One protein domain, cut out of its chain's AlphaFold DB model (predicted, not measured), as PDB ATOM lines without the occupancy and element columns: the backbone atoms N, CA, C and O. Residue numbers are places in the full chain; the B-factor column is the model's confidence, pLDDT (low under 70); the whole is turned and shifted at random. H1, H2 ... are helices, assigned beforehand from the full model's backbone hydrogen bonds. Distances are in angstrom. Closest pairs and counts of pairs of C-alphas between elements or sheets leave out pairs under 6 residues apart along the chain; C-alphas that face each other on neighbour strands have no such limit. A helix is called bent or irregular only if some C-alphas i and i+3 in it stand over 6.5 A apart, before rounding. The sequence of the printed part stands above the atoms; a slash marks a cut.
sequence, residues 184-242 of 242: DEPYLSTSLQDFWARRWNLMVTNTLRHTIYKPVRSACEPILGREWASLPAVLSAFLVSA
ATOM      1  N   ASP A 184      47.596 -15.789   1.398       83.38
ATOM      2  CA  ASP A 184      46.825 -17.037   1.215       83.38
ATOM      3  C   ASP A 184      45.640 -16.801   0.260       83.38
ATOM      4  O   ASP A 184      44.507 -16.575   0.694       83.38
ATOM      5  N   GLU A 185      45.921 -16.790  -1.049       82.69
ATOM      6  CA  GLU A 185      44.937 -16.619  -2.137       82.69
ATOM      7  C   GLU A 185      43.899 -15.507  -1.840       82.69
ATOM      8  O   GLU A 185      42.698 -15.773  -1.719       82.69
ATOM      9  N   PRO A 186      44.334 -14.243  -1.664       84.00
ATOM     10  CA  PRO A 186      43.484 -13.141  -1.189       84.00
ATOM     11  C   PRO A 186      42.276 -12.858  -2.089       84.00
ATOM     12  O   PRO A 186      41.230 -12.448  -1.599       84.00
ATOM     13  N   TYR A 187      42.373 -13.155  -3.382       83.50
ATOM     14  CA  TYR A 187      41.287 -13.027  -4.358       83.50
ATOM     15  C   TYR A 187      40.109 -13.989  -4.117       83.50
ATOM     16  O   TYR A 187      39.027 -13.758  -4.649       83.50
ATOM     17  N   LEU A 188      40.277 -15.038  -3.302       86.12
ATOM     18  CA  LEU A 188      39.204 -15.966  -2.917       86.12
ATOM     19  C   LEU A 188      38.500 -15.574  -1.608       86.12
ATOM     20  O   LEU A 188      37.775 -16.383  -1.024       86.12
ATOM     21  N   SER A 189      38.728 -14.361  -1.100       88.31
ATOM     22  CA  SER A 189      38.099 -13.903   0.139       88.31
ATOM     23  C   SER A 189      36.576 -13.819   0.009       88.31
ATOM     24  O   SER A 189      36.064 -13.222  -0.935       88.31
ATOM     25  N   THR A 190      35.849 -14.330   1.002       91.00
ATOM     26  CA  THR A 190      34.374 -14.246   1.056       91.00
ATOM     27  C   THR A 190      33.862 -13.026   1.828       91.00
ATOM     28  O   THR A 190      32.668 -12.738   1.822       91.00
ATOM     29  N   SER A 191      34.752 -12.304   2.514       93.19
ATOM     30  CA  SER A 191      34.442 -11.077   3.252       93.19
ATOM     31  C   SER A 191      35.684 -10.194   3.398       93.19
ATOM     32  O   SER A 191      36.812 -10.683   3.314       93.19
ATOM     33  N   LEU A 192      35.491  -8.905   3.705       88.38
ATOM     34  CA  LEU A 192      36.599  -7.986   4.007       88.38
ATOM     35  C   LEU A 192      37.431  -8.449   5.208       88.38
ATOM     36  O   LEU A 192      38.650  -8.298   5.221       88.38
ATOM     37  N   GLN A 193      36.777  -9.038   6.211       88.94
ATOM     38  CA  GLN A 193      37.477  -9.601   7.359       88.94
ATOM     39  C   GLN A 193      38.371 -10.770   6.934       88.94
ATOM     40  O   GLN A 193      39.507 -10.857   7.390       88.94
ATOM     41  N   ASP A 194      37.880 -11.655   6.066       88.69
ATOM     42  CA  ASP A 194      38.662 -12.783   5.556       88.69
ATOM     43  C   ASP A 194      39.859 -12.299   4.723       88.69
ATOM     44  O   ASP A 194      40.986 -12.744   4.948       88.69
ATOM     45  N   PHE A 195      39.642 -11.307   3.855       90.50
ATOM     46  CA  PHE A 195      40.697 -10.673   3.064       90.50
ATOM     47  C   PHE A 195      41.816 -10.118   3.958       90.50
ATOM     48  O   PHE A 195      42.945 -10.603   3.909       90.50
ATOM     49  N   TRP A 196      41.507  -9.154   4.830       87.19
ATOM     50  CA  TRP A 196      42.521  -8.430   5.607       87.19
ATOM     51  C   TRP A 196      43.106  -9.240   6.767       87.19
ATOM     52  O   TRP A 196      44.285  -9.107   7.091       87.19
ATOM     53  N   ALA A 197      42.304 -10.077   7.431       85.75
ATOM     54  CA  ALA A 197      42.747 -10.747   8.652       85.75
ATOM     55  C   ALA A 197      43.411 -12.109   8.410       85.75
ATOM     56  O   ALA A 197      44.118 -12.591   9.304       85.75
ATOM     57  N   ARG A 198      43.134 -12.763   7.273       85.56
ATOM     58  CA  ARG A 198      43.499 -14.173   7.055       85.56
ATOM     59  C   ARG A 198      44.218 -14.465   5.752       85.56
ATOM     60  O   ARG A 198      44.860 -15.507   5.700       85.56
ATOM     61  N   ARG A 199      44.130 -13.595   4.743       87.00
ATOM     62  CA  ARG A 199      44.643 -13.906   3.401       87.00
ATOM     63  C   ARG A 199      45.645 -12.905   2.856       87.00
ATOM     64  O   ARG A 199      46.616 -13.313   2.233       87.00
ATOM     65  N   TRP A 200      45.439 -11.616   3.078       87.69
ATOM     66  CA  TRP A 200      46.308 -10.575   2.546       87.69
ATOM     67  C   TRP A 200      47.435 -10.233   3.518       87.69
ATOM     68  O   TRP A 200      47.175  -9.939   4.684       87.69
ATOM     69  N   ASN A 201      48.676 -10.254   3.023       86.88
ATOM     70  CA  ASN A 201      49.876  -9.783   3.713       86.88
ATOM     71  C   ASN A 201      49.936 -10.190   5.199       86.88
ATOM     72  O   ASN A 201      49.883  -9.378   6.128       86.88
ATOM     73  N   LEU A 202      50.061 -11.492   5.437       86.12
ATOM     74  CA  LEU A 202      50.001 -12.085   6.772       86.12
ATOM     75  C   LEU A 202      51.129 -11.601   7.690       86.12
ATOM     76  O   LEU A 202      50.999 -11.680   8.913       86.12
ATOM     77  N   MET A 203      52.221 -11.090   7.118       85.19
ATOM     78  CA  MET A 203      53.272 -10.373   7.838       85.19
ATOM     79  C   MET A 203      52.708  -9.127   8.530       85.19
ATOM     80  O   MET A 203      52.871  -8.984   9.744       85.19
ATOM     81  N   VAL A 204      52.046  -8.244   7.773       87.75
ATOM     82  CA  VAL A 204      51.449  -6.995   8.272       87.75
ATOM     83  C   VAL A 204      50.452  -7.318   9.377       87.75
ATOM     84  O   VAL A 204      50.574  -6.829  10.502       87.75
ATOM     85  N   THR A 205      49.501  -8.203   9.078       89.19
ATOM     86  CA  THR A 205      48.406  -8.543   9.989       89.19
ATOM     87  C   THR A 205      48.916  -9.155  11.286       89.19
ATOM     88  O   THR A 205      48.441  -8.804  12.369       89.19
ATOM     89  N   ASN A 206      49.909 -10.045  11.220       87.69
ATOM     90  CA  ASN A 206      50.496 -10.625  12.423       87.69
ATOM     91  C   ASN A 206      51.289  -9.587  13.229       87.69
ATOM     92  O   ASN A 206      51.194  -9.555  14.456       87.69
ATOM     93  N   THR A 207      52.022  -8.709  12.547       90.00
ATOM     94  CA  THR A 207      52.775  -7.628  13.187       90.00
ATOM     95  C   THR A 207      51.831  -6.731  13.984       90.00
ATOM     96  O   THR A 207      51.965  -6.667  15.204       90.00
ATOM     97  N   LEU A 208      50.795  -6.172  13.346       92.00
ATOM     98  CA  LEU A 208      49.775  -5.339  14.002       92.00
ATOM     99  C   LEU A 208      49.042  -6.075  15.125       92.00
ATOM    100  O   LEU A 208      48.719  -5.487  16.160       92.00
ATOM    101  N   ARG A 209      48.792  -7.381  14.961       91.25
ATOM    102  CA  ARG A 209      48.149  -8.197  15.995       91.25
ATOM    103  C   ARG A 209      48.961  -8.212  17.290       91.25
ATOM    104  O   ARG A 209      48.384  -8.143  18.375       91.25
ATOM    105  N   HIS A 210      50.279  -8.342  17.176       91.12
ATOM    106  CA  HIS A 210      51.180  -8.451  18.319       91.12
ATOM    107  C   HIS A 210      51.640  -7.095  18.862       91.12
ATOM    108  O   HIS A 210      51.847  -6.989  20.068       91.12
ATOM    109  N   THR A 211      51.769  -6.075  18.015       91.56
ATOM    110  CA  THR A 211      52.256  -4.749  18.420       91.56
ATOM    111  C   THR A 211      51.147  -3.823  18.890       91.56
ATOM    112  O   THR A 211      51.374  -3.048  19.812       91.56
ATOM    113  N   ILE A 212      49.955  -3.912  18.293       94.00
ATOM    114  CA  ILE A 212      48.855  -2.974  18.542       94.00
ATOM    115  C   ILE A 212      47.646  -3.685  19.142       94.00
ATOM    116  O   ILE A 212      47.257  -3.394  20.268       94.00
ATOM    117  N   TYR A 213      47.067  -4.657  18.433       93.56
ATOM    118  CA  TYR A 213      45.770  -5.226  18.814       93.56
ATOM    119  C   TYR A 213      45.794  -5.872  20.206       93.56
ATOM    120  O   TYR A 213      44.966  -5.540  21.052       93.56
ATOM    121  N   LYS A 214      46.731  -6.797  20.468       93.19
ATOM    122  CA  LYS A 214      46.818  -7.491  21.764       93.19
ATOM    123  C   LYS A 214      47.118  -6.518  22.918       93.19
ATOM    124  O   LYS A 214      46.373  -6.573  23.898       93.19
ATOM    125  N   PRO A 215      48.126  -5.625  22.824       92.44
ATOM    126  CA  PRO A 215      48.388  -4.646  23.879       92.44
ATOM    127  C   PRO A 215      47.214  -3.702  24.150       92.44
ATOM    128  O   PRO A 215      46.822  -3.551  25.304       92.44
ATOM    129  N   VAL A 216      46.605  -3.124  23.109       93.94
ATOM    130  CA  VAL A 216      45.469  -2.199  23.268       93.94
ATOM    131  C   VAL A 216      44.269  -2.919  23.871       93.94
ATOM    132  O   VAL A 216      43.674  -2.424  24.824       93.94
ATOM    133  N   ARG A 217      43.948  -4.128  23.394       94.50
ATOM    134  CA  ARG A 217      42.858  -4.929  23.965       94.50
ATOM    135  C   ARG A 217      43.090  -5.207  25.449       94.50
ATOM    136  O   ARG A 217      42.178  -5.014  26.241       94.50
ATOM    137  N   SER A 218      44.300  -5.625  25.821       93.69
ATOM    138  CA  SER A 218      44.648  -5.915  27.216       93.69
ATOM    139  C   SER A 218      44.600  -4.671  28.105       93.69
ATOM    140  O   SER A 218      44.252  -4.790  29.275       93.69
ATOM    141  N   ALA A 219      44.950  -3.496  27.578       93.12
ATOM    142  CA  ALA A 219      44.878  -2.235  28.313       93.12
ATOM    143  C   ALA A 219      43.432  -1.735  28.482       93.12
ATOM    144  O   ALA A 219      43.102  -1.135  29.501       93.12
ATOM    145  N   CYS A 220      42.564  -1.997  27.502       93.38
ATOM    146  CA  CYS A 220      41.158  -1.600  27.533       93.38
ATOM    147  C   CYS A 220      40.252  -2.583  28.291       93.38
ATOM    148  O   CYS A 220      39.188  -2.177  28.756       93.38
ATOM    149  N   GLU A 221      40.639  -3.855  28.426       94.25
ATOM    150  CA  GLU A 221      39.837  -4.900  29.083       94.25
ATOM    151  C   GLU A 221      39.418  -4.559  30.527       94.25
ATOM    152  O   GLU A 221      38.236  -4.731  30.828       94.25
ATOM    153  N   PRO A 222      40.282  -3.994  31.393       94.00
ATOM    154  CA  PRO A 222      39.880  -3.573  32.738       94.00
ATOM    155  C   PRO A 222      38.862  -2.424  32.769       94.00
ATOM    156  O   PRO A 222      38.174  -2.255  33.769       94.00
ATOM    157  N   ILE A 223      38.782  -1.616  31.703       93.75
ATOM    158  CA  ILE A 223      37.977  -0.383  31.655       93.75
ATOM    159  C   ILE A 223      36.627  -0.634  30.975       93.75
ATOM    160  O   ILE A 223      35.593  -0.182  31.454       93.75
ATOM    161  N   LEU A 224      36.640  -1.339  29.842       91.25
ATOM    162  CA  LEU A 224      35.476  -1.538  28.972       91.25
ATOM    163  C   LEU A 224      34.887  -2.954  29.071       91.25
ATOM    164  O   LEU A 224      33.828  -3.230  28.510       91.25
ATOM    165  N   GLY A 225      35.571  -3.868  29.758       90.44
ATOM    166  CA  GLY A 225      35.219  -5.281  29.784       90.44
ATOM    167  C   GLY A 225      35.654  -6.032  28.522       90.44
ATOM    168  O   GLY A 225      36.023  -5.466  27.488       90.44
ATOM    169  N   ARG A 226      35.619  -7.364  28.613       87.25
ATOM    170  CA  ARG A 226      36.206  -8.282  27.624       87.25
ATOM    171  C   ARG A 226      35.560  -8.220  26.237       87.25
ATOM    172  O   ARG A 226      36.238  -8.492  25.242       87.25
ATOM    173  N   GLU A 227      34.275  -7.876  26.177       87.62
ATOM    174  CA  GLU A 227      33.497  -7.794  24.936       87.62
ATOM    175  C   GLU A 227      33.841  -6.523  24.143       87.62
ATOM    176  O   GLU A 227      34.198  -6.591  22.961       87.62
ATOM    177  N   TRP A 228      33.853  -5.371  24.819       91.88
ATOM    178  CA  TRP A 228      34.046  -4.059  24.196       91.88
ATOM    179  C   TRP A 228      35.510  -3.696  23.959       91.88
ATOM    180  O   TRP A 228      35.796  -2.915  23.056       91.88
ATOM    181  N   ALA A 229      36.458  -4.305  24.680       91.88
ATOM    182  CA  ALA A 229      37.894  -4.063  24.497       91.88
ATOM    183  C   ALA A 229      38.421  -4.430  23.095       91.88
ATOM    184  O   ALA A 229      39.503  -3.992  22.697       91.88
ATOM    185  N   SER A 230      37.667  -5.223  22.328       91.25
ATOM    186  CA  SER A 230      38.011  -5.571  20.949       91.25
ATOM    187  C   SER A 230      37.888  -4.386  19.979       91.25
ATOM    188  O   SER A 230      38.720  -4.259  19.083       91.25
ATOM    189  N   LEU A 231      36.917  -3.491  20.180       92.75
ATOM    190  CA  LEU A 231      36.667  -2.343  19.305       92.75
ATOM    191  C   LEU A 231      37.817  -1.324  19.278       92.75
ATOM    192  O   LEU A 231      38.327  -1.067  18.187       92.75
ATOM    193  N   PRO A 232      38.295  -0.773  20.416       94.44
ATOM    194  CA  PRO A 232      39.414   0.167  20.394       94.44
ATOM    195  C   PRO A 232      40.696  -0.491  19.876       94.44
ATOM    196  O   PRO A 232      41.509   0.178  19.243       94.44
ATOM    197  N   ALA A 233      40.866  -1.804  20.069       93.25
ATOM    198  CA  ALA A 233      42.000  -2.549  19.532       93.25
ATOM    199  C   ALA A 233      41.958  -2.667  18.000       93.25
ATOM    200  O   ALA A 233      42.990  -2.498  17.350       93.25
ATOM    201  N   VAL A 234      40.781  -2.925  17.417       92.00
ATOM    202  CA  VAL A 234      40.588  -2.917  15.958       92.00
ATOM    203  C   VAL A 234      40.805  -1.510  15.403       92.00
ATOM    204  O   VAL A 234      41.597  -1.349  14.479       92.00
ATOM    205  N   LEU A 235      40.175  -0.492  15.996       93.50
ATOM    206  CA  LEU A 235      40.321   0.901  15.563       93.50
ATOM    207  C   LEU A 235      41.783   1.358  15.606       93.50
ATOM    208  O   LEU A 235      42.273   1.929  14.637       93.50
ATOM    209  N   SER A 236      42.505   1.041  16.682       93.94
ATOM    210  CA  SER A 236      43.929   1.372  16.803       93.94
ATOM    211  C   SER A 236      44.775   0.660  15.750       93.94
ATOM    212  O   SER A 236      45.668   1.270  15.171       93.94
ATOM    213  N   ALA A 237      44.495  -0.616  15.462       92.75
ATOM    214  CA  ALA A 237      45.205  -1.346  14.414       92.75
ATOM    215  C   ALA A 237      44.970  -0.733  13.023       92.75
ATOM    216  O   ALA A 237      45.924  -0.629  12.258       92.75
ATOM    217  N   PHE A 238      43.748  -0.276  12.725       90.75
ATOM    218  CA  PHE A 238      43.448   0.437  11.480       90.75
ATOM    219  C   PHE A 238      44.144   1.799  11.404       90.75
ATOM    220  O   PHE A 238      44.767   2.097  10.390       90.75
ATOM    221  N   LEU A 239      44.105   2.593  12.480       92.44
ATOM    222  CA  LEU A 239      44.765   3.904  12.535       92.44
ATOM    223  C   LEU A 239      46.279   3.809  12.339       92.44
ATOM    224  O   LEU A 239      46.863   4.661  11.688       92.44
ATOM    225  N   VAL A 240      46.910   2.772  12.890       91.62
ATOM    226  CA  VAL A 240      48.356   2.542  12.748       91.62
ATOM    227  C   VAL A 240      48.723   1.961  11.372       91.62
ATOM    228  O   VAL A 240      49.880   2.032  10.959       91.62
ATOM    229  N   SER A 241      47.762   1.352  10.672       86.75
ATOM    230  CA  SER A 241      47.969   0.813   9.322       86.75
ATOM    231  C   SER A 241      47.771   1.831   8.197       86.75
ATOM    232  O   SER A 241      48.213   1.554   7.084       86.75
ATOM    233  N   ALA A 242      47.078   2.939   8.481       77.19
ATOM    234  CA  ALA A 242      46.775   4.016   7.539       77.19
ATOM    235  C   ALA A 242      47.986   4.935   7.329       77.19
ATOM    236  O   ALA A 242      48.185   5.355   6.169       77.19
TER     237      ALA A 242
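What this domain is: This is residues 184 to 242 of the 242 residues of the protein "MBOAT_2 domain-containing protein" of Camellia sinensis (UniProt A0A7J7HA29). One long helix, H2, with a sharp kink near its last residues, has H3 folded back along part of it as a helical hairpin, while the short helix H1 lies near its first residues at a steep angle. The short stretch before H1, residues 184 to 191, lies at the same end of the elongated whole as H1, and the kink of H2 lies at the other end. The printed part has 59 residues with three named helices in the order H1, H2, H3 and no named strand, and its class is all helix. It is only just compact, close to loose, with a radius of gyration of the C-alphas of 12.5 A, and the C-alphas span 38 by 20 by 16 A.

Where its parts are: The printed part begins at Asp 184, and residues 184 to 191 come before the first named helix. H1 is residues 192 to 199, from C-alpha 192 at (36.599, -7.986, 4.007), and measures 10.0 A from first to last C-alpha. It is neither bent nor irregular, but only just: C-alphas 196 and 199 are 6.3 A apart. H2 is residues 202 to 228, from C-alpha 202 at (50.001, -12.085, 6.772), and measures 25.0 A. H2 has a kink of 116 degrees near residue 222 and is irregular: C-alphas 223 and 226 are 9.0 A apart. H3 is residues 230 to 241, measures 16.6 A and ends at C-alpha 241 at (47.969, 0.813, 9.322).

How they stand to each other: H1 and H2 are close but not clearly touching, and their closest C-alphas, those of Ala 197 and Thr 205, are 6.2 A apart. Their lines stand at a steep tilt of 55 degrees, opposite ways. H2 and H3 touch and form a helical hairpin, and the closest C-alphas, those of Tyr 213 and Ala 233, are 4.7 A apart. H2 touches H3 with residues 208 to 220 alone. Their lines stand at a tilt of 35.2 degrees, only just steep, and they run opposite ways. H1 and H3 are apart. In H1 and H3 every O i to N i+4 pair is within hydrogen-bond range; in H2 it is 15 of 23.

The domain as a whole: The two C-alphas farthest apart, those of Tyr 187 and Ile 223, are 38.3 A apart, and those of Asp 184 and Ala 242, the first and last printed residues, are 22.0 A apart. The printed part has no cut and ends at residue 242, the chain's last residue. The links H1 to H2 and H2 to H3 are tight. The mean pLDDT of the printed part is 90.0, and no printed residue is under 70.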